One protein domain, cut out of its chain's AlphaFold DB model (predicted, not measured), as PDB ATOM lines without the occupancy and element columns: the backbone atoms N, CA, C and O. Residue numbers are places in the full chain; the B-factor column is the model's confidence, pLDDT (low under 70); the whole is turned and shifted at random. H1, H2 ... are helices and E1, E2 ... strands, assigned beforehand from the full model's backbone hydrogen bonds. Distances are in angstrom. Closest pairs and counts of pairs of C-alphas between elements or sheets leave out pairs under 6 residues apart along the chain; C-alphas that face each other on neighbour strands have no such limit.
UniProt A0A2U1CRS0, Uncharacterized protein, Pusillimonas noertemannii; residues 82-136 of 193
ATOM      1  N   ILE A  82     224.587 187.222 165.421       91.88
ATOM      2  CA  ILE A  82     225.483 187.292 166.575       91.88
ATOM      3  C   ILE A  82     226.687 188.141 166.176       91.88
ATOM      4  O   ILE A  82     227.334 187.881 165.159       91.88
ATOM      5  N   VAL A  83     226.964 189.176 166.961       91.94
ATOM      6  CA  VAL A  83     228.189 189.968 166.864       91.94
ATOM      7  C   VAL A  83     229.095 189.517 167.998       91.94
ATOM      8  O   VAL A  83     228.752 189.692 169.163       91.94
ATOM      9  N   THR A  84     230.221 188.903 167.642       93.19
ATOM     10  CA  THR A  84     231.192 188.297 168.566       93.19
ATOM     11  C   THR A  84     232.546 189.013 168.491       93.19
ATOM     12  O   THR A  84     232.750 189.863 167.618       93.19
ATOM     13  N   GLY A  85     233.468 188.678 169.393       91.50
ATOM     14  CA  GLY A  85     234.788 189.304 169.491       91.50
ATOM     15  C   GLY A  85     234.795 190.568 170.346       91.50
ATOM     16  O   GLY A  85     235.684 191.406 170.185       91.50
ATOM     17  N   LEU A  86     233.792 190.748 171.208       92.88
ATOM     18  CA  LEU A  86     233.797 191.834 172.176       92.88
ATOM     19  C   LEU A  86     234.664 191.468 173.374       92.88
ATOM     20  O   LEU A  86     234.678 190.317 173.826       92.88
ATOM     21  N   ASP A  87     235.329 192.475 173.934       91.81
ATOM     22  CA  ASP A  87     235.935 192.329 175.249       91.81
ATOM     23  C   ASP A  87     234.852 191.947 176.270       91.81
ATOM     24  O   ASP A  87     233.712 192.424 176.229       91.81
ATOM     25  N   THR A  88     235.207 191.046 177.184       88.81
ATOM     26  CA  THR A  88     234.276 190.460 178.159       88.81
ATOM     27  C   THR A  88     233.789 191.458 179.211       88.81
ATOM     28  O   THR A  88     232.868 191.149 179.958       88.81
ATOM     29  N   ASP A  89     234.365 192.659 179.268       91.00
ATOM     30  CA  ASP A  89     233.918 193.772 180.110       91.00
ATOM     31  C   ASP A  89     232.953 194.739 179.393       91.00
ATOM     32  O   ASP A  89     232.386 195.634 180.024       91.00
ATOM     33  N   CYS A  90     232.735 194.556 178.087       90.31
ATOM     34  CA  CYS A  90     231.857 195.397 177.272       90.31
ATOM     35  C   CYS A  90     230.416 194.868 177.172       90.31
ATOM     36  O   CYS A  90     229.541 195.572 176.663       90.31
ATOM     37  N   THR A  91     230.155 193.636 177.614       92.00
ATOM     38  CA  THR A  91     228.850 192.969 177.507       92.00
ATOM     39  C   THR A  91     228.682 191.925 178.606       92.00
ATOM     40  O   THR A  91     229.642 191.267 178.992       92.00
ATOM     41  N   ASP A  92     227.446 191.741 179.073       92.25
ATOM     42  CA  ASP A  92     227.103 190.682 180.031       92.25
ATOM     43  C   ASP A  92     226.963 189.304 179.356       92.25
ATOM     44  O   ASP A  92     226.931 188.276 180.032       92.25
ATOM     45  N   ASN A  93     226.867 189.262 178.022       94.44
ATOM     46  CA  ASN A  93     226.759 188.011 177.277       94.44
ATOM     47  C   ASN A  93     228.157 187.530 176.882       94.44
ATOM     48  O   ASN A  93     228.788 188.098 175.990       94.44
ATOM     49  N   ILE A  94     228.618 186.464 177.527       95.88
ATOM     50  CA  ILE A  94     229.895 185.805 177.242       95.88
ATOM     51  C   ILE A  94     229.593 184.388 176.760       95.88
ATOM     52  O   ILE A  94     228.700 183.730 177.296       95.88
ATOM     53  N   GLY A  95     230.297 183.936 175.727       96.12
ATOM     54  CA  GLY A  95     230.081 182.621 175.138       96.12
ATOM     55  C   GLY A  95     231.349 182.021 174.549       96.12
ATOM     56  O   GLY A  95     232.344 182.717 174.328       96.12
ATOM     57  N   TRP A  96     231.274 180.719 174.297       97.56
ATOM     58  CA  TRP A  96     232.304 179.951 173.612       97.56
ATOM     59  C   TRP A  96     231.965 179.837 172.137       97.56
ATOM     60  O   TRP A  96     230.836 179.500 171.791       97.56
ATOM     61  N   PHE A  97     232.936 180.099 171.274       97.00
ATOM     62  CA  PHE A  97     232.774 179.980 169.831       97.00
ATOM     63  C   PHE A  97     233.777 178.980 169.282       97.00
ATOM     64  O   PHE A  97     234.953 179.023 169.650       97.00
ATOM     65  N   ASP A  98     233.313 178.106 168.396       96.50
ATOM     66  CA  ASP A  98     234.188 177.229 167.625       96.50
ATOM     67  C   ASP A  98     234.982 178.082 166.621       96.50
ATOM     68  O   ASP A  98     234.418 178.898 165.885       96.50
ATOM     69  N   THR A  99     236.308 177.952 166.617       94.62
ATOM     70  CA  THR A  99     237.174 178.816 165.803       94.62
ATOM     71  C   THR A  99     237.136 178.485 164.313       94.62
ATOM     72  O   THR A  99     237.522 179.331 163.504       94.62
ATOM     73  N   ASP A 100     236.689 177.284 163.943       93.81
ATOM     74  CA  ASP A 100     236.621 176.832 162.555       93.81
ATOM     75  C   ASP A 100     235.292 177.229 161.894       93.81
ATOM     76  O   ASP A 100     235.285 177.718 160.759       93.81
ATOM     77  N   SER A 101     234.164 177.037 162.582       92.25
ATOM     78  CA  SER A 101     232.825 177.374 162.081       92.25
ATOM     79  C   SER A 101     232.424 178.819 162.382       92.25
ATOM     80  O   SER A 101     231.690 179.431 161.601       92.25
ATOM     81  N   GLY A 102     232.925 179.384 163.484       90.94
ATOM     82  CA  GLY A 102     232.473 180.662 164.033       90.94
ATOM     83  C   GLY A 102     231.123 180.584 164.753       90.94
ATOM     84  O   GLY A 102     230.556 181.629 165.086       90.94
ATOM     85  N   ASP A 103     230.592 179.380 164.975       92.94
ATOM     86  CA  ASP A 103     229.301 179.173 165.624       92.94
ATOM     87  C   ASP A 103     229.422 179.258 167.152       92.94
ATOM     88  O   ASP A 103     230.425 178.855 167.748       92.94
ATOM     89  N   LEU A 104     228.374 179.787 167.790       94.31
ATOM     90  CA  LEU A 104     228.230 179.768 169.244       94.31
ATOM     91  C   LEU A 104     228.021 178.319 169.700       94.31
ATOM     92  O   LEU A 104     227.103 177.643 169.237       94.31
ATOM     93  N   VAL A 105     228.857 177.869 170.628       96.25
ATOM     94  CA  VAL A 105     228.715 176.577 171.295       96.25
ATOM     95  C   VAL A 105     227.638 176.711 172.370       96.25
ATOM     96  O   VAL A 105     227.671 177.634 173.186       96.25
ATOM     97  N   GLU A 106     226.682 175.786 172.383       94.12
ATOM     98  CA  GLU A 106     225.536 175.798 173.296       94.12
ATOM     99  C   GLU A 106     225.401 174.464 174.050       94.12
ATOM    100  O   GLU A 106     225.938 173.432 173.649       94.12
ATOM    101  N   GLY A 107     224.636 174.465 175.144       95.56
ATOM    102  CA  GLY A 107     224.296 173.250 175.890       95.56
ATOM    103  C   GLY A 107     225.440 172.696 176.743       95.56
ATOM    104  O   GLY A 107     226.236 173.454 177.295       95.56
ATOM    105  N   ASP A 108     225.483 171.369 176.885       97.12
ATOM    106  CA  ASP A 108     226.423 170.674 177.778       97.12
ATOM    107  C   ASP A 108     227.888 170.945 177.398       97.12
ATOM    108  O   ASP A 108     228.726 171.130 178.274       97.12
ATOM    109  N   GLU A 109     228.187 171.063 176.102       96.50
ATOM    110  CA  GLU A 109     229.539 171.366 175.620       96.50
ATOM    111  C   GLU A 109     230.014 172.749 176.085       96.50
ATOM    112  O   GLU A 109     231.131 172.892 176.577       96.50
ATOM    113  N   ALA A 110     229.146 173.763 176.011       96.62
ATOM    114  CA  ALA A 110     229.459 175.099 176.512       96.62
ATOM    115  C   ALA A 110     229.675 175.105 178.033       96.62
ATOM    116  O   ALA A 110     230.555 175.807 178.530       96.62
ATOM    117  N   ALA A 111     228.893 174.311 178.774       96.88
ATOM    118  CA  ALA A 111     229.041 174.175 180.221       96.88
ATOM    119  C   ALA A 111     230.364 173.491 180.606       96.88
ATOM    120  O   ALA A 111     231.024 173.927 181.550       96.88
ATOM    121  N   ASP A 112     230.773 172.463 179.859       96.88
ATOM    122  CA  ASP A 112     232.043 171.764 180.066       96.88
ATOM    123  C   ASP A 112     233.251 172.667 179.755       96.88
ATOM    124  O   ASP A 112     234.240 172.661 180.498       96.88
ATOM    125  N   LEU A 113     233.172 173.470 178.686       97.38
ATOM    126  CA  LEU A 113     234.193 174.465 178.340       97.38
ATOM    127  C   LEU A 113     234.327 175.534 179.430       97.38
ATOM    128  O   LEU A 113     235.445 175.830 179.860       97.38
ATOM    129  N   GLU A 114     233.205 176.063 179.924       97.06
ATOM    130  CA  GLU A 114     233.212 177.070 180.987       97.06
ATOM    131  C   GLU A 114     233.775 176.501 182.296       97.06
ATOM    132  O   GLU A 114     234.655 177.112 182.894       97.06
ATOM    133  N   ALA A 115     233.365 175.292 182.700       96.62
ATOM    134  CA  ALA A 115     233.891 174.643 183.903       96.62
ATOM    135  C   ALA A 115     235.409 174.409 183.821       96.62
ATOM    136  O   ALA A 115     236.139 174.624 184.790       96.62
ATOM    137  N   ARG A 116     235.914 174.006 182.649       95.69
ATOM    138  CA  ARG A 116     237.356 173.845 182.426       95.69
ATOM    139  C   ARG A 116     238.100 175.176 182.514       95.69
ATOM    140  O   ARG A 116     239.210 175.210 183.052       95.69
ATOM    141  N   TYR A 117     237.532 176.245 181.971       95.94
ATOM    142  CA  TYR A 117     238.128 177.574 182.044       95.94
ATOM    143  C   TYR A 117     238.128 178.118 183.473       95.94
ATOM    144  O   TYR A 117     239.140 178.660 183.902       95.94
ATOM    145  N   ASP A 118     237.069 177.895 184.250       96.31
ATOM    146  CA  ASP A 118     237.040 178.256 185.673       96.31
ATOM    147  C   ASP A 118     238.140 177.540 186.477       96.31
ATOM    148  O   ASP A 118     238.749 178.130 187.374       96.31
ATOM    149  N   ASP A 119     238.441 176.284 186.127       96.62
ATOM    150  CA  ASP A 119     239.482 175.487 186.783       96.62
ATOM    151  C   ASP A 119     240.913 175.863 186.348       96.62
ATOM    152  O   ASP A 119     241.848 175.781 187.151       96.62
ATOM    153  N   THR A 120     241.116 176.224 185.075       95.81
ATOM    154  CA  THR A 120     242.462 176.338 184.469       95.81
ATOM    155  C   THR A 120     242.839 177.744 184.007       95.81
ATOM    156  O   THR A 120     244.022 178.071 183.971       95.81
ATOM    157  N   GLY A 121     241.856 178.577 183.673       94.00
ATOM    158  CA  GLY A 121     242.028 179.864 182.999       94.00
ATOM    159  C   GLY A 121     242.423 179.756 181.522       94.00
ATOM    160  O   GLY A 121     242.674 180.785 180.899       94.00
ATOM    161  N   ASP A 122     242.495 178.542 180.969       94.62
ATOM    162  CA  ASP A 122     242.958 178.296 179.604       94.62
ATOM    163  C   ASP A 122     241.781 178.099 178.641       94.62
ATOM    164  O   ASP A 122     240.838 177.355 178.922       94.62
ATOM    165  N   GLU A 123     241.875 178.710 177.459       95.62
ATOM    166  CA  GLU A 123     240.970 178.454 176.336       95.62
ATOM    167  C   GLU A 123     241.424 177.189 175.582       95.62
ATOM    168  O   GLU A 123     242.570 177.129 175.117       95.62
ATOM    169  N   PRO A 124     240.583 176.141 175.480       94.06
ATOM    170  CA  PRO A 124     240.941 174.928 174.751       94.06
ATOM    171  C   PRO A 124     241.191 175.184 173.259       94.06
ATOM    172  O   PRO A 124     240.563 176.041 172.646       94.06
ATOM    173  N   GLU A 125     242.077 174.389 172.654       95.25
ATOM    174  CA  GLU A 125     242.334 174.454 171.210       95.25
ATOM    175  C   GLU A 125     241.038 174.237 170.411       95.25
ATOM    176  O   GLU A 125     240.288 173.304 170.694       95.25
ATOM    177  N   GLY A 126     240.798 175.100 169.420       95.62
ATOM    178  CA  GLY A 126     239.583 175.086 168.599       95.62
ATOM    179  C   GLY A 126     238.439 175.949 169.139       95.62
ATOM    180  O   GLY A 126     237.423 176.086 168.463       95.62
ATOM    181  N   TYR A 127     238.597 176.559 170.317       97.25
ATOM    182  CA  TYR A 127     237.564 177.385 170.937       97.25
ATOM    183  C   TYR A 127     238.113 178.739 171.381       97.25
ATOM    184  O   TYR A 127     239.280 178.865 171.747       97.25
ATOM    185  N   VAL A 128     237.248 179.751 171.370       96.69
ATOM    186  CA  VAL A 128     237.541 181.083 171.910       96.69
ATOM    187  C   VAL A 128     236.430 181.526 172.853       96.69
ATOM    188  O   VAL A 128     235.246 181.349 172.549       96.69
ATOM    189  N   ARG A 129     236.803 182.122 173.990       96.56
ATOM    190  CA  ARG A 129     235.857 182.686 174.961       96.56
ATOM    191  C   ARG A 129     235.786 184.195 174.784       96.56
ATOM    192  O   ARG A 129     236.750 184.911 175.028       96.56
ATOM    193  N   THR A 130     234.638 184.718 174.368       96.62
ATOM    194  CA  THR A 130     234.516 186.154 174.070       96.62
ATOM    195  C   THR A 130     233.123 186.692 174.371       96.62
ATOM    196  O   THR A 130     232.147 185.945 174.480       96.62
ATOM    197  N   GLY A 131     233.038 188.009 174.552       96.88
ATOM    198  CA  GLY A 131     231.773 188.709 174.655       96.88
ATOM    199  C   GLY A 131     231.053 188.741 173.307       96.88
ATOM    200  O   GLY A 131     231.671 188.864 172.245       96.88
ATOM    201  N   TYR A 132     229.727 188.683 173.347       95.75
ATOM    202  CA  TYR A 132     228.891 188.847 172.168       95.75
ATOM    203  C   TYR A 132     227.625 189.652 172.469       95.75
ATOM    204  O   TYR A 132     227.313 189.988 173.610       95.75
ATOM    205  N   PHE A 133     226.877 190.000 171.432       94.38
ATOM    206  CA  PHE A 133     225.475 190.380 171.560       94.38
ATOM    207  C   PHE A 133     224.705 189.925 170.331       94.38
ATOM    208  O   PHE A 133     225.269 189.648 169.270       94.38
ATOM    209  N   GLU A 134     223.393 189.848 170.490       92.38
ATOM    210  CA  GLU A 134     222.487 189.497 169.414       92.38
ATOM    211  C   GLU A 134     221.797 190.753 168.898       92.38
ATOM    212  O   GLU A 134     221.223 191.530 169.664       92.38
ATOM    213  N   GLU A 135     221.794 190.923 167.583       93.19
ATOM    214  CA  GLU A 135     221.023 191.964 166.923       93.19
ATOM    215  C   GLU A 135     220.122 191.389 165.835       93.19
ATOM    216  O   GLU A 135     220.327 190.296 165.302       93.19
ATOM    217  N   TRP A 136     219.075 192.143 165.521       95.06
ATOM    218  CA  TRP A 136     218.178 191.826 164.423       95.06
ATOM    219  C   TRP A 136     218.598 192.624 163.201       95.06
ATOM    220  O   TRP A 136     218.342 193.823 163.113       95.06
TER     221      TRP A 136
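Overview. This is residues 82 to 136 of the 193 residues of an uncharacterized protein of Pusillimonas noertemannii (UniProt A0A2U1CRS0). A small, strongly twisted sheet of three strands is built round one long strand, E3, which bends sharply and pairs with E2 along its first part and with E1 farther on. A single helix, H1, covers one face of the sheet at the E2 end, running across the strands over E2 and E3, in two layers, a sheet with a helix on one face. The printed part has 55 residues with one named helix and three named strands, in the order E1, E2, H1, E3 along the chain; the sheet's order is E1, E3, E2, antiparallel throughout, and the class is mixed, helices and strands. The whole is compact, with a radius of gyration of the C-alphas of 10.8 A, and spans 33 by 24 by 18 A.

Along the chain. The longest strand, E3, is residues 127 to 136 and measures 25.0 A from first to last C-alpha; C-alpha 136 is at (218.178, 191.826, 164.423). E1 is residues 82 to 86, 11.0 A long, and its C-alpha 82 is at (225.483, 187.292, 166.575). E2 is residues 94 to 98, 13.6 A long. H1 is residues 108 to 120, 18.3 A long, and begins with C-alpha 108 at (226.423, 170.674, 177.778).

Arrangement. E3 is the inner strand, and E1 and E2 are the edge strands. E3 bends by 73 degrees at residue 130, and its pairing is staggered: residues 127 to 131 pair with E2, and residues 131 to 134 with E1. E3 and E2 are antiparallel, with 111 degrees between their directions; N 97 and O 128 are 2.9 A apart, and N 130 and O 95 3.0 A, both within hydrogen-bond range. E1 and E3 are antiparallel at 133 degrees; N 83 and O 133 are 2.9 A apart, within hydrogen-bond range, and C-alphas 84 and 132, which face each other, are 4.3 A apart. E1 and E2 are apart. H1 is on the sheet, at a height of 10.0 A over a local plane fitted to just 6 of the sheet's C-alphas. On the local plane its line and that of E2 stand at 72 degrees, across the strands. The closest C-alphas of E2 and H1 are those of Trp 96 and Ala 110, 6.3 A apart. H1 and E3 are near each other, with 5 pairs of C-alphas within 10 A. In H1 every O i to N i+4 pair is within hydrogen-bond range.

Size, cuts and confidence. The two C-alphas farthest apart are those of Thr 120, the last residue of H1, and Trp 136, the last of E3, at 35.1 A. The printed part has no cut. The links E1 to E2, E2 to H1 and H1 to E3 are short, with 7, 9 and 6 residues. The mean pLDDT of the printed part is 94.7, and no printed residue is under 70.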